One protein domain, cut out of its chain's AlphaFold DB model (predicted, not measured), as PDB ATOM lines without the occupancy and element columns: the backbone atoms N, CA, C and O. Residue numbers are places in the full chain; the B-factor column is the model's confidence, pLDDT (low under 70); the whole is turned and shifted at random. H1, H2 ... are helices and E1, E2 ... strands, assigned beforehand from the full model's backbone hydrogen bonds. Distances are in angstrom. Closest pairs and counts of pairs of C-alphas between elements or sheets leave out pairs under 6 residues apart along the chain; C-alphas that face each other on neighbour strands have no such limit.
ATOM      1  N   SER A 250     254.325 181.464 171.401       91.25
ATOM      2  CA  SER A 250     254.256 181.625 169.954       91.25
ATOM      3  C   SER A 250     255.068 180.545 169.243       91.25
ATOM      4  O   SER A 250     256.056 180.032 169.764       91.25
ATOM      5  N   ARG A 251     254.732 180.265 167.983       90.19
ATOM      6  CA  ARG A 251     255.744 179.721 167.066       90.19
ATOM      7  C   ARG A 251     256.845 180.767 166.858       90.19
ATOM      8  O   ARG A 251     256.671 181.936 167.207       90.19
ATOM      9  N   TRP A 252     257.967 180.356 166.282       91.06
ATOM     10  CA  TRP A 252     258.963 181.310 165.811       91.06
ATOM     11  C   TRP A 252     258.351 182.232 164.753       91.06
ATOM     12  O   TRP A 252     257.764 181.768 163.776       91.06
ATOM     13  N   ILE A 253     258.470 183.536 164.976       90.62
ATOM     14  CA  ILE A 253     257.971 184.600 164.113       90.62
ATOM     15  C   ILE A 253     259.166 185.140 163.341       90.62
ATOM     16  O   ILE A 253     260.120 185.632 163.944       90.62
ATOM     17  N   PHE A 254     259.122 185.049 162.015       88.81
ATOM     18  CA  PHE A 254     260.111 185.699 161.166       88.81
ATOM     19  C   PHE A 254     259.808 187.197 161.089       88.81
ATOM     20  O   PHE A 254     258.744 187.601 160.632       88.81
ATOM     21  N   THR A 255     260.750 188.017 161.536       82.94
ATOM     22  CA  THR A 255     260.653 189.486 161.550       82.94
ATOM     23  C   THR A 255     261.278 190.139 160.315       82.94
ATOM     24  O   THR A 255     261.365 191.363 160.235       82.94
ATOM     25  N   GLY A 256     261.674 189.328 159.327       71.12
ATOM     26  CA  GLY A 256     262.290 189.781 158.083       71.12
ATOM     27  C   GLY A 256     263.817 189.874 158.148       71.12
ATOM     28  O   GLY A 256     264.428 189.901 159.216       71.12
ATOM     29  N   ALA A 257     264.442 189.938 156.971       60.03
ATOM     30  CA  ALA A 257     265.856 190.268 156.817       60.03
ATOM     31  C   ALA A 257     265.999 191.792 156.815       60.03
ATOM     32  O   ALA A 257     265.967 192.431 155.768       60.03
ATOM     33  N   THR A 258     266.068 192.393 157.995       55.72
ATOM     34  CA  THR A 258     266.111 193.850 158.118       55.72
ATOM     35  C   THR A 258     267.511 194.321 158.461       55.72
ATOM     36  O   THR A 258     268.252 193.652 159.175       55.72
ATOM     37  N   VAL A 259     267.928 195.439 157.879       55.12
ATOM     38  CA  VAL A 259     269.249 196.028 158.115       55.12
ATOM     39  C   VAL A 259     269.021 197.363 158.788       55.12
ATOM     40  O   VAL A 259     268.142 198.108 158.356       55.12
ATOM     41  N   ARG A 260     269.785 197.642 159.849       53.69
ATOM     42  CA  ARG A 260     269.646 198.901 160.571       53.69
ATOM     43  C   ARG A 260     269.933 200.086 159.653       53.69
ATOM     44  O   ARG A 260     270.969 200.095 158.985       53.69
ATOM     45  N   GLN A 261     269.045 201.078 159.642       50.19
ATOM     46  CA  GLN A 261     269.368 202.374 159.043       50.19
ATOM     47  C   GLN A 261     270.485 203.043 159.855       50.19
ATOM     48  O   GLN A 261     270.492 202.997 161.087       50.19
ATOM     49  N   THR A 262     271.464 203.636 159.163       50.66
ATOM     50  CA  THR A 262     272.530 204.417 159.815       50.66
ATOM     51  C   THR A 262     271.944 205.581 160.624       50.66
ATOM     52  O   THR A 262     270.853 206.071 160.335       50.66
ATOM     53  N   LYS A 263     272.727 206.123 161.565       54.03
ATOM     54  CA  LYS A 263     272.428 207.405 162.233       54.03
ATOM     55  C   LYS A 263     272.467 208.627 161.297       54.03
ATOM     56  O   LYS A 263     272.236 209.743 161.757       54.03
ATOM     57  N   ASN A 264     272.798 208.459 160.014       48.97
ATOM     58  CA  ASN A 264     272.962 209.571 159.088       48.97
ATOM     59  C   ASN A 264     271.624 209.937 158.419       48.97
ATOM     60  O   ASN A 264     271.139 209.237 157.529       48.97
ATOM     61  N   SER A 265     271.046 211.067 158.831       50.66
ATOM     62  CA  SER A 265     269.771 211.591 158.320       50.66
ATOM     63  C   SER A 265     269.801 211.978 156.837       50.66
ATOM     64  O   SER A 265     268.742 212.080 156.220       50.66
ATOM     65  N   SER A 266     270.983 212.159 156.240       51.97
ATOM     66  CA  SER A 266     271.132 212.547 154.832       51.97
ATOM     67  C   SER A 266     270.829 211.413 153.849       51.97
ATOM     68  O   SER A 266     270.613 211.674 152.668       51.97
ATOM     69  N   TRP A 267     270.789 210.158 154.312       50.94
ATOM     70  CA  TRP A 267     270.609 208.997 153.443       50.94
ATOM     71  C   TRP A 267     269.651 207.966 154.060       50.94
ATOM     72  O   TRP A 267     270.088 206.936 154.577       50.94
ATOM     73  N   PRO A 268     268.325 208.162 153.942       45.38
ATOM     74  CA  PRO A 268     267.316 207.288 154.552       45.38
ATOM     75  C   PRO A 268     267.277 205.862 153.968       45.38
ATOM     76  O   PRO A 268     266.445 205.054 154.359       45.38
ATOM     77  N   ARG A 269     268.149 205.523 153.011       46.47
ATOM     78  CA  ARG A 269     268.312 204.166 152.459       46.47
ATOM     79  C   ARG A 269     269.740 203.624 152.584       46.47
ATOM     80  O   ARG A 269     270.012 202.550 152.057       46.47
ATOM     81  N   TYR A 270     270.649 204.334 153.257       42.41
ATOM     82  CA  TYR A 270     272.026 203.865 153.405       42.41
ATOM     83  C   TYR A 270     272.090 202.722 154.415       42.41
ATOM     84  O   TYR A 270     271.742 202.884 155.589       42.41
ATOM     85  N   LEU A 271     272.541 201.568 153.935       49.97
ATOM     86  CA  LEU A 271     272.977 200.454 154.766       49.97
ATOM     87  C   LEU A 271     274.272 200.890 155.443       49.97
ATOM     88  O   LEU A 271     275.185 201.315 154.742       49.97
ATOM     89  N   ASP A 272     274.360 200.807 156.769       48.84
ATOM     90  CA  ASP A 272     275.607 201.121 157.467       48.84
ATOM     91  C   ASP A 272     276.660 200.055 157.133       48.84
ATOM     92  O   ASP A 272     276.540 198.923 157.615       48.84
ATOM     93  N   PRO A 273     277.688 200.355 156.316       45.31
ATOM     94  CA  PRO A 273     278.743 199.394 156.034       45.31
ATOM     95  C   PRO A 273     279.681 199.228 157.242       45.31
ATOM     96  O   PRO A 273     280.448 198.268 157.277       45.31
ATOM     97  N   ALA A 274     279.620 200.137 158.226       46.81
ATOM     98  CA  ALA A 274     280.432 200.133 159.439       46.81
ATOM     99  C   ALA A 274     279.759 199.415 160.622       46.81
ATOM    100  O   ALA A 274     280.397 199.218 161.660       46.81
ATOM    101  N   LEU A 275     278.501 198.965 160.494       53.09
ATOM    102  CA  LEU A 275     277.949 198.012 161.456       53.09
ATOM    103  C   LEU A 275     278.760 196.722 161.356       53.09
ATOM    104  O   LEU A 275     278.682 196.022 160.346       53.09
ATOM    105  N   ALA A 276     279.519 196.421 162.418       53.69
ATOM    106  CA  ALA A 276     280.251 195.169 162.584       53.69
ATOM    107  C   ALA A 276     279.427 194.009 162.010       53.69
ATOM    108  O   ALA A 276     278.255 193.839 162.379       53.69
ATOM    109  N   GLY A 277     280.012 193.276 161.054       56.81
ATOM    110  CA  GLY A 277     279.325 192.222 160.314       56.81
ATOM    111  C   GLY A 277     278.552 191.320 161.273       56.81
ATOM    112  O   GLY A 277     279.155 190.644 162.098       56.81
ATOM    113  N   GLY A 278     277.217 191.377 161.216       59.06
ATOM    114  CA  GLY A 278     276.352 190.585 162.096       59.06
ATOM    115  C   GLY A 278     275.254 191.341 162.849       59.06
ATOM    116  O   GLY A 278     274.283 190.702 163.245       59.06
ATOM    117  N   LYS A 279     275.295 192.679 162.978       64.19
ATOM    118  CA  LYS A 279     274.159 193.477 163.517       64.19
ATOM    119  C   LYS A 279     273.006 193.652 162.511       64.19
ATOM    120  O   LYS A 279     272.460 194.741 162.349       64.19
ATOM    121  N   ARG A 280     272.651 192.584 161.793       65.56
ATOM    122  CA  ARG A 280     271.498 192.551 160.881       65.56
ATOM    123  C   ARG A 280     270.275 192.065 161.665       65.56
ATOM    124  O   ARG A 280     270.363 191.073 162.373       65.56
ATOM    125  N   GLY A 281     269.142 192.737 161.548       68.06
ATOM    126  CA  GLY A 281     267.888 192.400 162.219       68.06
ATOM    127  C   GLY A 281     267.397 193.500 163.163       68.06
ATOM    128  O   GLY A 281     268.109 194.480 163.412       68.06
ATOM    129  N   PRO A 282     266.166 193.367 163.681       73.94
ATOM    130  CA  PRO A 282     265.494 194.500 164.286       73.94
ATOM    131  C   PRO A 282     265.716 194.603 165.798       73.94
ATOM    132  O   PRO A 282     265.604 193.615 166.506       73.94
ATOM    133  N   GLU A 283     265.962 195.794 166.348       80.38
ATOM    134  CA  GLU A 283     266.163 195.944 167.798       80.38
ATOM    135  C   GLU A 283     264.870 195.668 168.580       80.38
ATOM    136  O   GLU A 283     263.937 196.471 168.527       80.38
ATOM    137  N   TYR A 284     264.834 194.576 169.348       86.12
ATOM    138  CA  TYR A 284     263.714 194.246 170.229       86.12
ATOM    139  C   TYR A 284     263.770 195.052 171.520       86.12
ATOM    140  O   TYR A 284     264.803 195.093 172.189       86.12
ATOM    141  N   ARG A 285     262.649 195.664 171.899       88.75
ATOM    142  CA  ARG A 285     262.507 196.367 173.179       88.75
ATOM    143  C   ARG A 285     261.319 195.799 173.945       88.75
ATOM    144  O   ARG A 285     260.326 195.398 173.359       88.75
ATOM    145  N   PHE A 286     261.408 195.744 175.261       92.94
ATOM    146  CA  PHE A 286     260.276 195.382 176.109       92.94
ATOM    147  C   PHE A 286     260.523 195.939 177.502       92.94
ATOM    148  O   PHE A 286     261.675 196.062 177.907       92.94
ATOM    149  N   ALA A 287     259.463 196.335 178.194       94.38
ATOM    150  CA  ALA A 287     259.542 197.005 179.484       94.38
ATOM    151  C   ALA A 287     258.259 196.757 180.280       94.38
ATOM    152  O   ALA A 287     257.288 196.215 179.750       94.38
ATOM    153  N   GLY A 288     258.256 197.192 181.540       94.69
ATOM    154  CA  GLY A 288     257.134 196.995 182.461       94.69
ATOM    155  C   GLY A 288     257.127 195.620 183.129       94.69
ATOM    156  O   GLY A 288     256.082 195.137 183.562       94.69
ATOM    157  N   THR A 289     258.294 194.981 183.202       96.56
ATOM    158  CA  THR A 289     258.511 193.713 183.901       96.56
ATOM    159  C   THR A 289     259.691 193.820 184.856       96.56
ATOM    160  O   THR A 289     260.641 194.566 184.610       96.56
ATOM    161  N   HIS A 290     259.674 193.021 185.918       96.81
ATOM    162  CA  HIS A 290     260.841 192.827 186.770       96.81
ATOM    163  C   HIS A 290     262.008 192.273 185.942       96.81
ATOM    164  O   HIS A 290     261.846 191.334 185.161       96.81
ATOM    165  N   LYS A 291     263.196 192.853 186.113       94.81
ATOM    166  CA  LYS A 291     264.361 192.584 185.250       94.81
ATOM    167  C   LYS A 291     265.213 191.412 185.735       94.81
ATOM    168  O   LYS A 291     265.892 190.765 184.945       94.81
ATOM    169  N   SER A 292     265.179 191.127 187.033       93.88
ATOM    170  CA  SER A 292     266.069 190.170 187.689       93.88
ATOM    171  C   SER A 292     265.391 189.475 188.874       93.88
ATOM    172  O   SER A 292     264.246 189.768 189.227       93.88
ATOM    173  N   GLY A 293     266.104 188.517 189.473       94.75
ATOM    174  CA  GLY A 293     265.647 187.769 190.642       94.75
ATOM    175  C   GLY A 293     264.528 186.758 190.344       94.75
ATOM    176  O   GLY A 293     264.228 186.476 189.181       94.75
ATOM    177  N   PRO A 294     263.886 186.204 191.391       93.94
ATOM    178  CA  PRO A 294     262.813 185.213 191.250       93.94
ATOM    179  C   PRO A 294     261.602 185.711 190.447       93.94
ATOM    180  O   PRO A 294     260.860 184.912 189.876       93.94
ATOM    181  N   GLN A 295     261.409 187.032 190.395       96.50
ATOM    182  CA  GLN A 295     260.314 187.693 189.691       96.50
ATOM    183  C   GLN A 295     260.650 188.049 188.236       96.50
ATOM    184  O   GLN A 295     259.791 188.607 187.561       96.50
ATOM    185  N   ALA A 296     261.847 187.732 187.729       96.62
ATOM    186  CA  ALA A 296     262.258 188.113 186.379       96.62
ATOM    187  C   ALA A 296     261.187 187.776 185.318       96.62
ATOM    188  O   ALA A 296     260.703 186.643 185.219       96.62
ATOM    189  N   GLY A 297     260.805 188.797 184.550       96.56
ATOM    190  CA  GLY A 297     259.812 188.762 183.478       96.56
ATOM    191  C   GLY A 297     258.365 188.952 183.928       96.56
ATOM    192  O   GLY A 297     257.507 189.148 183.069       96.56
ATOM    193  N   TYR A 298     258.054 188.853 185.224       97.94
ATOM    194  CA  TYR A 298     256.708 189.150 185.721       97.94
ATOM    195  C   TYR A 298     256.416 190.641 185.584       97.94
ATOM    196  O   TYR A 298     257.327 191.453 185.749       97.94
ATOM    197  N   VAL A 299     255.166 190.997 185.285       97.62
ATOM    198  CA  VAL A 299     254.741 192.398 185.186       97.62
ATOM    199  C   VAL A 299     255.065 193.123 186.489       97.62
ATOM    200  O   VAL A 299     254.698 192.654 187.571       97.62
ATOM    201  N   ASP A 300     255.757 194.256 186.357       96.50
ATOM    202  CA  ASP A 300     256.080 195.146 187.470       96.50
ATOM    203  C   ASP A 300     254.796 195.867 187.886       96.50
ATOM    204  O   ASP A 300     254.235 196.689 187.150       96.50
ATOM    205  N   TYR A 301     254.282 195.479 189.049       94.38
ATOM    206  CA  TYR A 301     253.019 195.955 189.586       94.38
ATOM    207  C   TYR A 301     253.277 196.762 190.848       94.38
ATOM    208  O   TYR A 301     253.850 196.256 191.814       94.38
ATOM    209  N   ARG A 302     252.807 198.008 190.859       93.94
ATOM    210  CA  ARG A 302     252.901 198.895 192.016       93.94
ATOM    211  C   ARG A 302     251.546 199.034 192.670       93.94
ATOM    212  O   ARG A 302     250.510 198.953 192.014       93.94
ATOM    213  N   SER A 303     251.560 199.269 193.968       93.19
ATOM    214  CA  SER A 303     250.345 199.482 194.732       93.19
ATOM    215  C   SER A 303     250.566 200.446 195.883       93.19
ATOM    216  O   SER A 303     251.683 200.652 196.349       93.19
ATOM    217  N   SER A 304     249.470 201.051 196.324       92.50
ATOM    218  CA  SER A 304     249.403 201.916 197.492       92.50
ATOM    219  C   SER A 304     248.260 201.447 198.378       92.50
ATOM    220  O   SER A 304     247.131 201.300 197.907       92.50
ATOM    221  N   VAL A 305     248.546 201.235 199.661       92.38
ATOM    222  CA  VAL A 305     247.541 200.889 200.672       92.38
ATOM    223  C   VAL A 305     246.989 202.182 201.261       92.38
ATOM    224  O   VAL A 305     247.746 203.012 201.757       92.38
ATOM    225  N   THR A 306     245.675 202.371 201.187       92.06
ATOM    226  CA  THR A 306     244.988 203.577 201.689       92.06
ATOM    227  C   THR A 306     244.223 203.321 202.986       92.06
ATOM    228  O   THR A 306     243.741 204.255 203.619       92.06
ATOM    229  N   ALA A 412     239.305 189.732 185.146       90.44
ATOM    230  CA  ALA A 412     237.865 189.818 185.421       90.44
ATOM    231  C   ALA A 412     237.183 191.059 184.800       90.44
ATOM    232  O   ALA A 412     236.357 191.713 185.429       90.44
ATOM    233  N   GLY A 413     237.548 191.396 183.557       91.06
ATOM    234  CA  GLY A 413     236.931 192.500 182.819       91.06
ATOM    235  C   GLY A 413     237.430 193.900 183.189       91.06
ATOM    236  O   GLY A 413     236.925 194.863 182.625       91.06
ATOM    237  N   ALA A 414     238.439 194.029 184.055       91.81
ATOM    238  CA  ALA A 414     239.097 195.298 184.367       91.81
ATOM    239  C   ALA A 414     240.591 195.265 184.014       91.81
ATOM    240  O   ALA A 414     241.218 194.207 184.039       91.81
ATOM    241  N   ASN A 415     241.173 196.425 183.704       91.12
ATOM    242  CA  ASN A 415     242.620 196.565 183.524       91.12
ATOM    243  C   ASN A 415     243.322 196.456 184.891       91.12
ATOM    244  O   ASN A 415     242.855 197.052 185.862       91.12
ATOM    245  N   GLY A 416     244.429 195.717 184.972       92.44
ATOM    246  CA  GLY A 416     245.172 195.523 186.221       92.44
ATOM    247  C   GLY A 416     245.021 194.132 186.836       92.44
ATOM    248  O   GLY A 416     244.435 193.214 186.250       92.44
ATOM    249  N   PHE A 417     245.573 193.977 188.042       95.44
ATOM    250  CA  PHE A 417     245.479 192.750 188.829       95.44
ATOM    251  C   PHE A 417     244.681 192.984 190.117       95.44
ATOM    252  O   PHE A 417     244.886 193.997 190.789       95.44
ATOM    253  N   PRO A 418     243.815 192.039 190.526       94.00
ATOM    254  CA  PRO A 418     243.229 192.061 191.857       94.00
ATOM    255  C   PRO A 418     244.337 192.026 192.907       94.00
ATOM    256  O   PRO A 418     245.254 191.203 192.842       94.00
ATOM    257  N   LEU A 419     244.228 192.909 193.893       94.19
ATOM    258  CA  LEU A 419     245.193 193.008 194.972       94.19
ATOM    259  C   LEU A 419     244.832 192.108 196.150       94.19
ATOM    260  O   LEU A 419     243.668 191.895 196.496       94.19
ATOM    261  N   ARG A 420     245.877 191.599 196.790       92.56
ATOM    262  CA  ARG A 420     245.873 191.065 198.142       92.56
ATOM    263  C   ARG A 420     246.464 192.128 199.053       92.56
ATOM    264  O   ARG A 420     247.489 192.706 198.707       92.56
ATOM    265  N   VAL A 421     245.845 192.354 200.206       92.75
ATOM    266  CA  VAL A 421     246.335 193.291 201.224       92.75
ATOM    267  C   VAL A 421     246.554 192.513 202.516       92.75
ATOM    268  O   VAL A 421     245.623 191.875 203.004       92.75
ATOM    269  N   ILE A 422     247.778 192.534 203.040       88.44
ATOM    270  CA  ILE A 422     248.158 191.907 204.312       88.44
ATOM    271  C   ILE A 422     248.859 192.984 205.141       88.44
ATOM    272  O   ILE A 422     249.981 193.381 204.841       88.44
ATOM    273  N   GLY A 423     248.182 193.498 206.168       89.25
ATOM    274  CA  GLY A 423     248.696 194.626 206.947       89.25
ATOM    275  C   GLY A 423     248.881 195.878 206.081       89.25
ATOM    276  O   GLY A 423     247.914 196.386 205.515       89.25
ATOM    277  N   LYS A 424     250.122 196.376 205.998       88.62
ATOM    278  CA  LYS A 424     250.507 197.537 205.171       88.62
ATOM    279  C   LYS A 424     251.039 197.147 203.791       88.62
ATOM    280  O   LYS A 424     251.275 198.029 202.968       88.62
ATOM    281  N   ASP A 425     251.184 195.853 203.531       89.25
ATOM    282  CA  ASP A 425     251.702 195.348 202.271       89.25
ATOM    283  C   ASP A 425     250.557 194.980 201.337       89.25
ATOM    284  O   ASP A 425     249.509 194.465 201.743       89.25
ATOM    285  N   SER A 426     250.763 195.230 200.048       93.38
ATOM    286  CA  SER A 426     249.859 194.751 199.012       93.38
ATOM    287  C   SER A 426     250.635 194.141 197.860       93.38
ATOM    288  O   SER A 426     251.712 194.602 197.499       93.38
ATOM    289  N   SER A 427     250.091 193.065 197.307       94.19
ATOM    290  CA  SER A 427     250.672 192.349 196.174       94.19
ATOM    291  C   SER A 427     249.562 191.844 195.258       94.19
ATOM    292  O   SER A 427     248.438 191.617 195.716       94.19
ATOM    293  N   PRO A 428     249.820 191.692 193.956       95.19
ATOM    294  CA  PRO A 428     248.808 191.179 193.049       95.19
ATOM    295  C   PRO A 428     248.540 189.689 193.333       95.19
ATOM    296  O   PRO A 428     249.472 188.910 193.520       95.19
ATOM    297  N   LYS A 429     247.264 189.277 193.369       94.31
ATOM    298  CA  LYS A 429     246.863 187.864 193.559       94.31
ATOM    299  C   LYS A 429     247.228 186.994 192.358       94.31
ATOM    300  O   LYS A 429     247.504 185.808 192.504       94.31
ATOM    301  N   VAL A 430     247.207 187.596 191.175       94.94
ATOM    302  CA  VAL A 430     247.567 186.971 189.903       94.94
ATOM    303  C   VAL A 430     248.599 187.837 189.204       94.94
ATOM    304  O   VAL A 430     248.628 189.043 189.422       94.94
ATOM    305  N   ASN A 431     249.443 187.254 188.365       96.75
ATOM    306  CA  ASN A 431     250.408 188.016 187.578       96.75
ATOM    307  C   ASN A 431     250.681 187.302 186.244       96.75
ATOM    308  O   ASN A 431     250.319 186.140 186.057       96.75
ATOM    309  N   VAL A 432     251.312 187.995 185.306       97.38
ATOM    310  CA  VAL A 432     251.720 187.476 184.003       97.38
ATOM    311  C   VAL A 432     253.227 187.650 183.864       97.38
ATOM    312  O   VAL A 432     253.761 188.701 184.206       97.38
ATOM    313  N   ARG A 433     253.923 186.629 183.364       97.56
ATOM    314  CA  ARG A 433     255.342 186.693 183.007       97.56
ATOM    315  C   ARG A 433     255.505 186.671 181.501       97.56
ATOM    316  O   ARG A 433     254.994 185.760 180.859       97.56
ATOM    317  N   PHE A 434     256.272 187.612 180.973       97.06
ATOM    318  CA  PHE A 434     256.655 187.677 179.567       97.06
ATOM    319  C   PHE A 434     258.121 187.301 179.415       97.06
ATOM    320  O   PHE A 434     258.965 187.859 180.106       97.06
ATOM    321  N   GLY A 435     258.423 186.377 178.510       96.00
ATOM    322  CA  GLY A 435     259.780 186.004 178.128       96.00
ATOM    323  C   GLY A 435     259.954 185.974 176.615       96.00
ATOM    324  O   GLY A 435     259.012 185.687 175.878       96.00
ATOM    325  N   PHE A 436     261.174 186.239 176.155       95.38
ATOM    326  CA  PHE A 436     261.517 186.301 174.737       95.38
ATOM    327  C   PHE A 436     262.705 185.407 174.403       95.38
ATOM    328  O   PHE A 436     263.630 185.245 175.197       95.38
ATOM    329  N   ALA A 437     262.688 184.821 173.215       94.75
ATOM    330  CA  ALA A 437     263.830 184.115 172.654       94.75
ATOM    331  C   ALA A 437     264.003 184.500 171.187       94.75
ATOM    332  O   ALA A 437     263.030 184.855 170.526       94.75
ATOM    333  N   ALA A 438     265.225 184.408 170.673       92.19
ATOM    334  CA  ALA A 438     265.528 184.649 169.266       92.19
ATOM    335  C   ALA A 438     266.512 183.627 168.704       92.19
ATOM    336  O   ALA A 438     267.283 183.036 169.456       92.19
ATOM    337  N   CYS A 439     266.502 183.408 167.392       91.62
ATOM    338  CA  CYS A 439     267.474 182.548 166.715       91.62
ATOM    339  C   CYS A 439     267.830 183.078 165.321       91.62
ATOM    340  O   CYS A 439     267.118 183.907 164.749       91.62
ATOM    341  N   ALA A 440     268.966 182.616 164.795       89.00
ATOM    342  CA  ALA A 440     269.470 183.018 163.481       89.00
ATOM    343  C   ALA A 440     268.781 182.274 162.324       89.00
ATOM    344  O   ALA A 440     268.730 182.769 161.201       89.00
ATOM    345  N   GLY A 441     268.224 181.097 162.601       89.94
ATOM    346  CA  GLY A 441     267.577 180.230 161.621       89.94
ATOM    347  C   GLY A 441     267.271 178.864 162.219       89.94
ATOM    348  O   GLY A 441     267.237 178.721 163.445       89.94
ATOM    349  N   PHE A 442     267.082 177.872 161.352       92.31
ATOM    350  CA  PHE A 442     266.819 176.484 161.728       92.31
ATOM    351  C   PHE A 442     267.742 175.542 160.960       92.31
ATOM    352  O   PHE A 442     268.069 175.819 159.806       92.31
ATOM    353  N   ASP A 443     268.178 174.462 161.603       90.50
ATOM    354  CA  ASP A 443     268.899 173.384 160.926       90.50
ATOM    355  C   ASP A 443     267.939 172.488 160.116       90.50
ATOM    356  O   ASP A 443     266.726 172.712 160.074       90.50
ATOM    357  N   LYS A 444     268.490 171.459 159.459       88.00
ATOM    358  CA  LYS A 444     267.720 170.503 158.642       88.00
ATOM    359  C   LYS A 444     266.650 169.737 159.433       88.00
ATOM    360  O   LYS A 444     265.700 169.238 158.839       88.00
ATOM    361  N   ASP A 445     266.812 169.651 160.751       82.56
ATOM    362  CA  ASP A 445     265.926 168.940 161.669       82.56
ATOM    363  C   ASP A 445     264.958 169.916 162.374       82.56
ATOM    364  O   ASP A 445     264.207 169.520 163.261       82.56
ATOM    365  N   GLY A 446     264.951 171.197 161.981       83.38
ATOM    366  CA  GLY A 446     264.069 172.230 162.524       83.38
ATOM    367  C   GLY A 446     264.516 172.821 163.864       83.38
ATOM    368  O   GLY A 446     263.758 173.592 164.460       83.38
ATOM    369  N   ASN A 447     265.722 172.514 164.352       87.62
ATOM    370  CA  ASN A 447     266.218 173.062 165.614       87.62
ATOM    371  C   ASN A 447     266.737 174.497 165.426       87.62
ATOM    372  O   ASN A 447     267.376 174.796 164.417       87.62
ATOM    373  N   PRO A 448     266.514 175.404 166.397       91.31
ATOM    374  CA  PRO A 448     266.937 176.795 166.279       91.31
ATOM    375  C   PRO A 448     268.468 176.940 166.334       91.31
ATOM    376  O   PRO A 448     269.104 176.598 167.331       91.31
ATOM    377  N   ILE A 449     269.053 177.542 165.299       91.75
ATOM    378  CA  ILE A 449     270.490 177.833 165.208       91.75
ATOM    379  C   ILE A 449     270.812 179.108 165.994       91.75
ATOM    380  O   ILE A 449     270.140 180.132 165.845       91.75
ATOM    381  N   ALA A 450     271.869 179.057 166.811       90.88
ATOM    382  CA  ALA A 450     272.348 180.184 167.619       90.88
ATOM    383  C   ALA A 450     271.241 180.860 168.454       90.88
ATOM    384  O   ALA A 450     271.135 182.093 168.522       90.88
ATOM    385  N   ARG A 451     270.396 180.024 169.068       92.25
ATOM    386  CA  ARG A 451     269.304 180.432 169.952       92.25
ATOM    387  C   ARG A 451     269.822 181.278 171.117       92.25
ATOM    388  O   ARG A 451     270.786 180.902 171.782       92.25
ATOM    389  N   TYR A 452     269.120 182.365 171.416       92.25
ATOM    390  CA  TYR A 452     269.309 183.160 172.619       92.25
ATOM    391  C   TYR A 452     268.008 183.326 173.417       92.25
ATOM    392  O   TYR A 452     266.974 183.649 172.831       92.25
ATOM    393  N   PRO A 453     268.060 183.154 174.747       94.00
ATOM    394  CA  PRO A 453     269.173 182.526 175.462       94.00
ATOM    395  C   PRO A 453     269.392 181.079 174.980       94.00
ATOM    396  O   PRO A 453     268.523 180.509 174.318       94.00
ATOM    397  N   ALA A 454     270.528 180.454 175.302       92.06
ATOM    398  CA  ALA A 454     270.779 179.066 174.890       92.06
ATOM    399  C   ALA A 454     269.680 178.107 175.399       92.06
ATOM    400  O   ALA A 454     269.277 177.179 174.702       92.06
ATOM    401  N   LYS A 455     269.130 178.387 176.591       89.06
ATOM    402  CA  LYS A 455     267.983 177.695 177.199       89.06
ATOM    403  C   LYS A 455     267.037 178.709 177.848       89.06
ATOM    404  O   LYS A 455     267.487 179.732 178.346       89.06
ATOM    405  N   GLY A 456     265.733 178.434 177.869       92.19
ATOM    406  CA  GLY A 456     264.750 179.322 178.508       92.19
ATOM    407  C   GLY A 456     264.481 180.611 177.723       92.19
ATOM    408  O   GLY A 456     264.504 180.586 176.493       92.19
ATOM    409  N   PHE A 457     264.198 181.710 178.423       94.56
ATOM    410  CA  PHE A 457     263.779 182.990 177.841       94.56
ATOM    411  C   PHE A 457     264.513 184.158 178.505       94.56
ATOM    412  O   PHE A 457     264.856 184.087 179.683       94.56
ATOM    413  N   ALA A 458     264.757 185.214 177.734       95.12
ATOM    414  CA  ALA A 458     265.227 186.499 178.223       95.12
ATOM    415  C   ALA A 458     264.040 187.320 178.736       95.12
ATOM    416  O   ALA A 458     262.971 187.324 178.120       95.12
ATOM    417  N   TYR A 459     264.249 188.017 179.847       95.44
ATOM    418  CA  TYR A 459     263.206 188.778 180.539       95.44
ATOM    419  C   TYR A 459     263.491 190.284 180.599       95.44
ATOM    420  O   TYR A 459     262.571 191.069 180.808       95.44
ATOM    421  N   ASP A 460     264.744 190.689 180.382       94.81
ATOM    422  CA  ASP A 460     265.147 192.091 180.302       94.81
ATOM    423  C   ASP A 460     265.499 192.451 178.854       94.81
ATOM    424  O   ASP A 460     266.536 192.051 178.326       94.81
ATOM    425  N   LEU A 461     264.608 193.206 178.212       92.50
ATOM    426  CA  LEU A 461     264.861 193.885 176.936       92.50
ATOM    427  C   LEU A 461     264.805 195.416 177.103       92.50
ATOM    428  O   LEU A 461     264.722 196.165 176.123       92.50
ATOM    429  N   GLU A 462     264.841 195.901 178.343       91.00
ATOM    430  CA  GLU A 462     264.794 197.319 178.690       91.00
ATOM    431  C   GLU A 462     266.207 197.876 178.882       91.00
ATOM    432  O   GLU A 462     266.511 198.988 178.439       91.00
ATOM    433  N   THR A 463     267.097 197.086 179.475       92.00
ATOM    434  CA  THR A 463     268.485 197.471 179.715       92.00
ATOM    435  C   THR A 463     269.306 197.347 178.422       92.00
ATOM    436  O   THR A 463     269.316 196.280 177.802       92.00
ATOM    437  N   PRO A 464     270.025 198.403 177.982       89.50
ATOM    438  CA  PRO A 464     270.804 198.363 176.742       89.50
ATOM    439  C   PRO A 464     271.835 197.227 176.672       89.50
ATOM    440  O   PRO A 464     271.966 196.594 175.628       89.50
ATOM    441  N   SER A 465     272.531 196.934 177.775       90.81
ATOM    442  CA  SER A 465     273.522 195.852 177.832       90.81
ATOM    443  C   SER A 465     272.892 194.464 177.687       90.81
ATOM    444  O   SER A 465     273.444 193.612 176.995       90.81
ATOM    445  N   GLU A 466     271.716 194.230 178.278       91.62
ATOM    446  CA  GLU A 466     270.982 192.967 178.124       91.62
ATOM    447  C   GLU A 466     270.413 192.811 176.710       91.62
ATOM    448  O   GLU A 466     270.489 191.726 176.126       91.62
ATOM    449  N   ARG A 467     269.937 193.907 176.100       89.38
ATOM    450  CA  ARG A 467     269.555 193.907 174.681       89.38
ATOM    451  C   ARG A 467     270.719 193.543 173.771       89.38
ATOM    452  O   ARG A 467     270.503 192.836 172.794       89.38
ATOM    453  N   GLU A 468     271.936 193.984 174.073       86.38
ATOM    454  CA  GLU A 468     273.111 193.672 173.252       86.38
ATOM    455  C   GLU A 468     273.407 192.163 173.219       86.38
ATOM    456  O   GLU A 468     273.763 191.618 172.172       86.38
ATOM    457  N   LYS A 469     273.155 191.437 174.317       89.19
ATOM    458  CA  LYS A 469     273.288 189.966 174.359       89.19
ATOM    459  C   LYS A 469     272.322 189.252 173.409       89.19
ATOM    460  O   LYS A 469     272.616 188.164 172.908       89.19
ATOM    461  N   PHE A 470     271.196 189.891 173.092       86.31
ATOM    462  CA  PHE A 470     270.245 189.421 172.087       86.31
ATOM    463  C   PHE A 470     270.835 189.397 170.666       86.31
ATOM    464  O   PHE A 470     270.261 188.743 169.798       86.31
ATOM    465  N   TRP A 471     272.006 190.005 170.449       83.56
ATOM    466  CA  TRP A 471     272.737 190.040 169.173       83.56
ATOM    467  C   TRP A 471     274.128 189.430 169.264       83.56
ATOM    468  O   TRP A 471     274.650 188.957 168.260       83.56
ATOM    469  N   SER A 472     274.738 189.451 170.447       84.69
ATOM    470  CA  SER A 472     276.080 188.916 170.641       84.69
ATOM    471  C   SER A 472     276.131 187.403 170.398       84.69
ATOM    472  O   SER A 472     275.224 186.649 170.777       84.69
ATOM    473  N   ASP A 473     277.222 186.959 169.780       85.38
ATOM    474  CA  ASP A 473     277.597 185.547 169.664       85.38
ATOM    475  C   ASP A 473     278.369 185.018 170.889       85.38
ATOM    476  O   ASP A 473     278.725 183.841 170.934       85.38
ATOM    477  N   GLY A 474     278.631 185.878 171.883       83.12
ATOM    478  CA  GLY A 474     279.440 185.566 173.065       83.12
ATOM    479  C   GLY A 474     280.956 185.538 172.823       83.12
ATOM    480  O   GLY A 474     281.705 185.313 173.767       83.12
ATOM    481  N   LYS A 475     281.416 185.781 171.590       85.06
ATOM    482  CA  LYS A 475     282.825 185.799 171.155       85.06
ATOM    483  C   LYS A 475     283.284 187.185 170.678       85.06
ATOM    484  O   LYS A 475     284.328 187.309 170.048       85.06
ATOM    485  N   GLY A 476     282.502 188.224 170.968       80.94
ATOM    486  CA  GLY A 476     282.754 189.595 170.512       80.94
ATOM    487  C   GLY A 476     282.214 189.903 169.113       80.94
ATOM    488  O   GLY A 476     282.349 191.035 168.655       80.94
ATOM    489  N   GLY A 477     281.575 188.935 168.451       84.38
ATOM    490  CA  GLY A 477     280.865 189.115 167.192       84.38
ATOM    491  C   GLY A 477     279.358 189.308 167.377       84.38
ATOM    492  O   GLY A 477     278.816 189.340 168.490       84.38
ATOM    493  N   TYR A 478     278.667 189.427 166.243       83.94
ATOM    494  CA  TYR A 478     277.223 189.624 166.177       83.94
ATOM    495  C   TYR A 478     276.565 188.596 165.262       83.94
ATOM    496  O   TYR A 478     277.116 188.207 164.236       83.94
ATOM    497  N   LEU A 479     275.353 188.183 165.619       83.75
ATOM    498  CA  LEU A 479     274.525 187.292 164.820       83.75
ATOM    499  C   LEU A 479     273.194 187.959 164.532       83.75
ATOM    500  O   LEU A 479     272.507 188.436 165.440       83.75
ATOM    501  N   GLY A 480     272.796 187.924 163.264       82.25
ATOM    502  CA  GLY A 480     271.460 188.346 162.902       82.25
ATOM    503  C   GLY A 480     270.448 187.321 163.385       82.25
ATOM    504  O   GLY A 480     270.510 186.160 162.986       82.25
ATOM    505  N   ARG A 481     269.524 187.744 164.252       87.00
ATOM    506  CA  ARG A 481     268.457 186.890 164.792       87.00
ATOM    507  C   ARG A 481     267.080 187.374 164.314       87.00
ATOM    508  O   ARG A 481     266.378 188.065 165.057       87.00
ATOM    509  N   PRO A 482     266.689 187.058 163.063       85.69
ATOM    510  CA  PRO A 482     265.432 187.533 162.494       85.69
ATOM    511  C   PRO A 482     264.222 186.736 162.994       85.69
ATOM    512  O   PRO A 482     263.090 187.133 162.738       85.69
ATOM    513  N   TYR A 483     264.425 185.621 163.695       89.69
ATOM    514  CA  TYR A 483     263.342 184.849 164.287       89.69
ATOM    515  C   TYR A 483     263.215 185.169 165.767       89.69
ATOM    516  O   TYR A 483     264.209 185.138 166.492       89.69
ATOM    517  N   VAL A 484     261.990 185.417 166.218       91.94
ATOM    518  CA  VAL A 484     261.665 185.709 167.616       91.94
ATOM    519  C   VAL A 484     260.499 184.857 168.092       91.94
ATOM    520  O   VAL A 484     259.625 184.471 167.320       91.94
ATOM    521  N   MET A 485     260.485 184.544 169.375       94.00
ATOM    522  CA  MET A 485     259.429 183.804 170.047       94.00
ATOM    523  C   MET A 485     259.096 184.508 171.356       94.00
ATOM    524  O   MET A 485     260.004 184.978 172.046       94.00
ATOM    525  N   PHE A 486     257.814 184.538 171.714       94.81
ATOM    526  CA  PHE A 486     257.371 184.954 173.040       94.81
ATOM    527  C   PHE A 486     256.825 183.769 173.846       94.81
ATOM    528  O   PHE A 486     256.240 182.831 173.298       94.81
ATOM    529  N   ASP A 487     256.998 183.843 175.162       94.62
ATOM    530  CA  ASP A 487     256.450 182.945 176.177       94.62
ATOM    531  C   ASP A 487     255.702 183.798 177.198       94.62
ATOM    532  O   ASP A 487     256.266 184.723 177.780       94.62
ATOM    533  N   ILE A 488     254.424 183.502 177.389       95.75
ATOM    534  CA  ILE A 488     253.561 184.152 178.366       95.75
ATOM    535  C   ILE A 488     253.171 183.093 179.385       95.75
ATOM    536  O   ILE A 488     252.555 182.088 179.029       95.75
ATOM    537  N   LEU A 489     253.519 183.308 180.647       93.88
ATOM    538  CA  LEU A 489     253.083 182.471 181.758       93.88
ATOM    539  C   LEU A 489     252.075 183.256 182.595       93.88
ATOM    540  O   LEU A 489     252.410 184.294 183.158       93.88
ATOM    541  N   PHE A 490     250.855 182.756 182.698       94.12
ATOM    542  CA  PHE A 490     249.823 183.290 183.573       94.12
ATOM    543  C   PHE A 490     249.925 182.590 184.923       94.12
ATOM    544  O   PHE A 490     249.953 181.362 184.974       94.12
ATOM    545  N   ASN A 491     249.974 183.358 186.006       93.25
ATOM    546  CA  ASN A 491     250.054 182.855 187.369       93.25
ATOM    547  C   ASN A 491     248.813 183.293 188.154       93.25
ATOM    548  O   ASN A 491     248.644 184.477 188.424       93.25
ATOM    549  N   LEU A 492     247.947 182.342 188.498       92.19
ATOM    550  CA  LEU A 492     246.661 182.547 189.173       92.19
ATOM    551  C   LEU A 492     246.770 182.617 190.704       92.19
ATOM    552  O   LEU A 492     245.780 182.889 191.371       92.19
ATOM    553  N   SER A 493     247.946 182.337 191.267       91.88
ATOM    554  CA  SER A 493     248.204 182.417 192.709       91.88
ATOM    555  C   SER A 493     249.617 182.948 192.936       91.88
ATOM    556  O   SER A 493     250.477 182.274 193.513       91.88
ATOM    557  N   TYR A 494     249.858 184.158 192.443       94.00
ATOM    558  CA  TYR A 494     251.178 184.764 192.406       94.00
ATOM    559  C   TYR A 494     251.751 184.957 193.815       94.00
ATOM    560  O   TYR A 494     251.160 185.620 194.665       94.00
ATOM    561  N   ASN A 495     252.925 184.371 194.043       93.44
ATOM    562  CA  ASN A 495     253.738 184.587 195.230       93.44
ATOM    563  C   ASN A 495     254.937 185.463 194.839       93.44
ATOM    564  O   ASN A 495     255.815 184.977 194.125       93.44
ATOM    565  N   PRO A 496     255.015 186.729 195.283       93.00
ATOM    566  CA  PRO A 496     256.117 187.610 194.908       93.00
ATOM    567  C   PRO A 496     257.483 187.122 195.418       93.00
ATOM    568  O   PRO A 496     258.488 187.346 194.749       93.00
ATOM    569  N   ALA A 497     257.533 186.414 196.553       93.31
ATOM    570  CA  ALA A 497     258.777 185.881 197.108       93.31
ATOM    571  C   ALA A 497     259.284 184.656 196.331       93.31
ATOM    572  O   ALA A 497     260.488 184.476 196.156       93.31
ATOM    573  N   ASN A 498     258.368 183.816 195.841       92.81
ATOM    574  CA  ASN A 498     258.704 182.665 195.008       92.81
ATOM    575  C   ASN A 498     257.592 182.358 193.992       92.81
ATOM    576  O   ASN A 498     256.741 181.506 194.256       92.81
ATOM    577  N   PRO A 499     257.621 182.968 192.794       91.62
ATOM    578  CA  PRO A 499     256.554 182.800 191.807       91.62
ATOM    579  C   PRO A 499     256.387 181.380 191.250       91.62
ATOM    580  O   PRO A 499     255.433 181.132 190.515       91.62
ATOM    581  N   SER A 500     257.311 180.459 191.550       85.50
ATOM    582  CA  SER A 500     257.199 179.049 191.156       85.50
ATOM    583  C   SER A 500     256.281 178.232 192.072       85.50
ATOM    584  O   SER A 500     255.887 177.127 191.708       85.50
ATOM    585  N   VAL A 501     255.911 178.779 193.233       85.12
ATOM    586  CA  VAL A 501     255.040 178.141 194.222       85.12
ATOM    587  C   VAL A 501     253.802 179.022 194.412       85.12
ATOM    588  O   VAL A 501     253.939 180.242 194.522       85.12
ATOM    589  N   PRO A 502     252.584 178.455 194.452       86.38
ATOM    590  CA  PRO A 502     251.393 179.250 194.705       86.38
ATOM    591  C   PRO A 502     251.444 179.837 196.120       86.38
ATOM    592  O   PRO A 502     251.813 179.153 197.070       86.38
ATOM    593  N   MET A 503     251.062 181.107 196.267       86.00
ATOM    594  CA  MET A 503     251.062 181.794 197.565       86.00
ATOM    595  C   MET A 503     250.161 181.119 198.617       86.00
ATOM    596  O   MET A 503     250.534 181.027 199.780       86.00
ATOM    597  N   SER A 504     248.976 180.647 198.222       78.12
ATOM    598  CA  SER A 504     248.115 179.803 199.059       78.12
ATOM    599  C   SER A 504     247.111 179.065 198.180       78.12
ATOM    600  O   SER A 504     246.419 179.680 197.370       78.12
ATOM    601  N   PHE A 505     246.993 177.750 198.358       61.41
ATOM    602  CA  PHE A 505     246.046 176.938 197.591       61.41
ATOM    603  C   PHE A 505     244.584 177.219 197.936       61.41
ATOM    604  O   PHE A 505     243.724 177.009 197.088       61.41
ATOM    605  N   GLY A 506     244.302 177.726 199.142       63.25
ATOM    606  CA  GLY A 506     242.940 178.084 199.554       63.25
ATOM    607  C   GLY A 506     242.333 179.227 198.732       63.25
ATOM    608  O   GLY A 506     241.128 179.443 198.785       63.25
ATOM    609  N   GLU A 507     243.147 179.950 197.956       69.44
ATOM    610  CA  GLU A 507     242.696 181.064 197.116       69.44
ATOM    611  C   GLU A 507     242.366 180.663 195.672       69.44
ATOM    612  O   GLU A 507     241.823 181.471 194.912       69.44
ATOM    613  N   LEU A 508     242.686 179.425 195.285       77.31
ATOM    614  CA  LEU A 508     242.377 178.892 193.964       77.31
ATOM    615  C   LEU A 508     241.004 178.218 194.000       77.31
ATOM    616  O   LEU A 508     240.846 177.094 194.465       77.31
ATOM    617  N   THR A 509     240.004 178.917 193.485       77.94
ATOM    618  CA  THR A 509     238.620 178.468 193.350       77.94
ATOM    619  C   THR A 509     238.204 178.540 191.876       77.94
ATOM    620  O   THR A 509     238.859 179.202 191.064       77.94
ATOM    621  N   PRO A 510     237.080 177.917 191.478       76.44
ATOM    622  CA  PRO A 510     236.528 178.116 190.136       76.44
ATOM    623  C   PRO A 510     236.259 179.591 189.782       76.44
ATOM    624  O   PRO A 510     236.257 179.936 188.601       76.44
ATOM    625  N   SER A 511     236.070 180.449 190.794       80.75
ATOM    626  CA  SER A 511     235.857 181.894 190.667       80.75
ATOM    627  C   SER A 511     237.137 182.734 190.761       80.75
ATOM    628  O   SER A 511     237.045 183.962 190.724       80.75
ATOM    629  N   THR A 512     238.328 182.122 190.859       84.81
ATOM    630  CA  THR A 512     239.593 182.868 190.857       84.81
ATOM    631  C   THR A 512     239.685 183.734 189.595       84.81
ATOM    632  O   THR A 512     239.569 183.206 188.481       84.81
ATOM    633  N   PRO A 513     239.912 185.053 189.739       86.69
ATOM    634  CA  PRO A 513     240.037 185.951 188.602       86.69
ATOM    635  C   PRO A 513     241.162 185.502 187.665       86.69
ATOM    636  O   PRO A 513     242.280 185.245 188.107       86.69
ATOM    637  N   ARG A 514     240.875 185.400 186.365       90.88
ATOM    638  CA  ARG A 514     241.849 184.943 185.366       90.88
ATOM    639  C   ARG A 514     242.472 186.148 184.663       90.88
ATOM    640  O   ARG A 514     241.710 186.951 184.120       90.88
ATOM    641  N   PRO A 515     243.807 186.293 184.677       94.31
ATOM    642  CA  PRO A 515     244.469 187.302 183.880       94.31
ATOM    643  C   PRO A 515     244.385 186.926 182.397       94.31
ATOM    644  O   PRO A 515     244.538 185.763 182.023       94.31
ATOM    645  N   GLU A 516     244.172 187.923 181.554       94.88
ATOM    646  CA  GLU A 516     244.143 187.826 180.100       94.88
ATOM    647  C   GLU A 516     245.097 188.867 179.502       94.88
ATOM    648  O   GLU A 516     245.216 189.983 180.007       94.88
ATOM    649  N   VAL A 517     245.786 188.511 178.417       95.69
ATOM    650  CA  VAL A 517     246.584 189.459 177.628       95.69
ATOM    651  C   VAL A 517     245.768 189.819 176.393       95.69
ATOM    652  O   VAL A 517     245.608 188.988 175.501       95.69
ATOM    653  N   ARG A 518     245.241 191.046 176.334       93.00
ATOM    654  CA  ARG A 518     244.434 191.523 175.193       93.00
ATOM    655  C   ARG A 518     245.283 192.031 174.042       93.00
ATOM    656  O   ARG A 518     244.887 191.941 172.885       93.00
ATOM    657  N   SER A 519     246.449 192.582 174.360       90.81
ATOM    658  CA  SER A 519     247.424 192.974 173.352       90.81
ATOM    659  C   SER A 519     248.836 192.717 173.849       90.81
ATOM    660  O   SER A 519     249.148 192.937 175.019       90.81
ATOM    661  N   LEU A 520     249.678 192.251 172.934       91.56
ATOM    662  CA  LEU A 520     251.120 192.177 173.087       91.56
ATOM    663  C   LEU A 520     251.722 192.776 171.821       91.56
ATOM    664  O   LEU A 520     251.546 192.256 170.720       91.56
ATOM    665  N   VAL A 521     252.410 193.892 171.985       87.94
ATOM    666  CA  VAL A 521     253.216 194.519 170.953       87.94
ATOM    667  C   VAL A 521     254.634 194.029 171.182       87.94
ATOM    668  O   VAL A 521     255.189 194.210 172.259       87.94
ATOM    669  N   LEU A 522     255.225 193.400 170.173       81.06
ATOM    670  CA  LEU A 522     256.657 193.147 170.156       81.06
ATOM    671  C   LEU A 522     257.304 194.301 169.387       81.06
ATOM    672  O   LEU A 522     257.353 194.238 168.155       81.06
ATOM    673  N   PRO A 523     257.725 195.396 170.047       69.75
ATOM    674  CA  PRO A 523     258.302 196.511 169.329       69.75
ATOM    675  C   PRO A 523     259.683 196.079 168.842       69.75
ATOM    676  O   PRO A 523     260.563 195.679 169.608       69.75
ATOM    677  N   PHE A 524     259.856 196.164 167.537       71.38
ATOM    678  CA  PHE A 524     261.126 195.931 166.887       71.38
ATOM    679  C   PHE A 524     261.432 197.152 166.014       71.38
ATOM    680  O   PHE A 524     260.525 197.752 165.428       71.38
ATOM    681  N   ARG A 525     262.695 197.587 165.999       66.50
ATOM    682  CA  ARG A 525     263.143 198.748 165.210       66.50
ATOM    683  C   ARG A 525     264.017 198.308 164.059       66.50
ATOM    684  O   ARG A 525     264.892 197.473 164.267       66.50
ATOM    685  N   PHE A 526     263.781 198.902 162.898       54.91
ATOM    686  CA  PHE A 526     264.666 198.832 161.743       54.91
ATOM    687  C   PHE A 526     265.550 200.066 161.714       54.91
ATOM    688  O   PHE A 526     265.049 201.139 162.114       54.91
TER     689      PHE A 526
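AT A GLANCE: This is residues 250 to 306 and 412 to 526 of the 526 residues of an uncharacterized protein of Planctomycetes bacterium (UniProt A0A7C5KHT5). Little regular structure: a two-stranded ribbon, E4 and E5, runs through the middle of long loops, with hairpin E2 and E3 and strand E1 toward one end, E6 along one side and small helix H1 toward the other end. The printed part has 172 residues, 44 in named elements, mostly strand, ordered E1 E2 E3 E4 H1 E5 E6; both sheets are antiparallel. It is loose, radius of gyration of the C-alphas 19.5 A, spanning 59 by 42 by 30 A.

IN THESE COORDINATES: E4, residues 431 to 439, spans 27.5 A from (250.408, 188.016, 187.578); E5, 483 to 491, spans 26.7 A. E3 is 425 to 428, E2 419 to 422, E1 301 to 306, H1 464 to 469, and E6 515 to 520, ending at (251.120, 192.177, 173.087).

HOW THE PARTS SIT: E4 and E5 are antiparallel, N 435 to O 487 2.8 A, within hydrogen-bond range. E3 runs on into E4 at 54 degrees and forms a hairpin with E2, N 420 to O 427 2.8 A. E1 and E6 pair with no named strand; the closest C-alphas of E1 and E3, Ser 303 and Ser 426, are 6.4 A apart. In H1 every O i to N i+4 pair is within range.

THE WHOLE: Residues 307 to 411 are cut out, C-alphas 306 and 412 being 22.5 A apart. Links E4 to H1, H1 to E5 and E5 to E6 are long. The pLDDT is under 70 in 31 residues, among them 257 to 281.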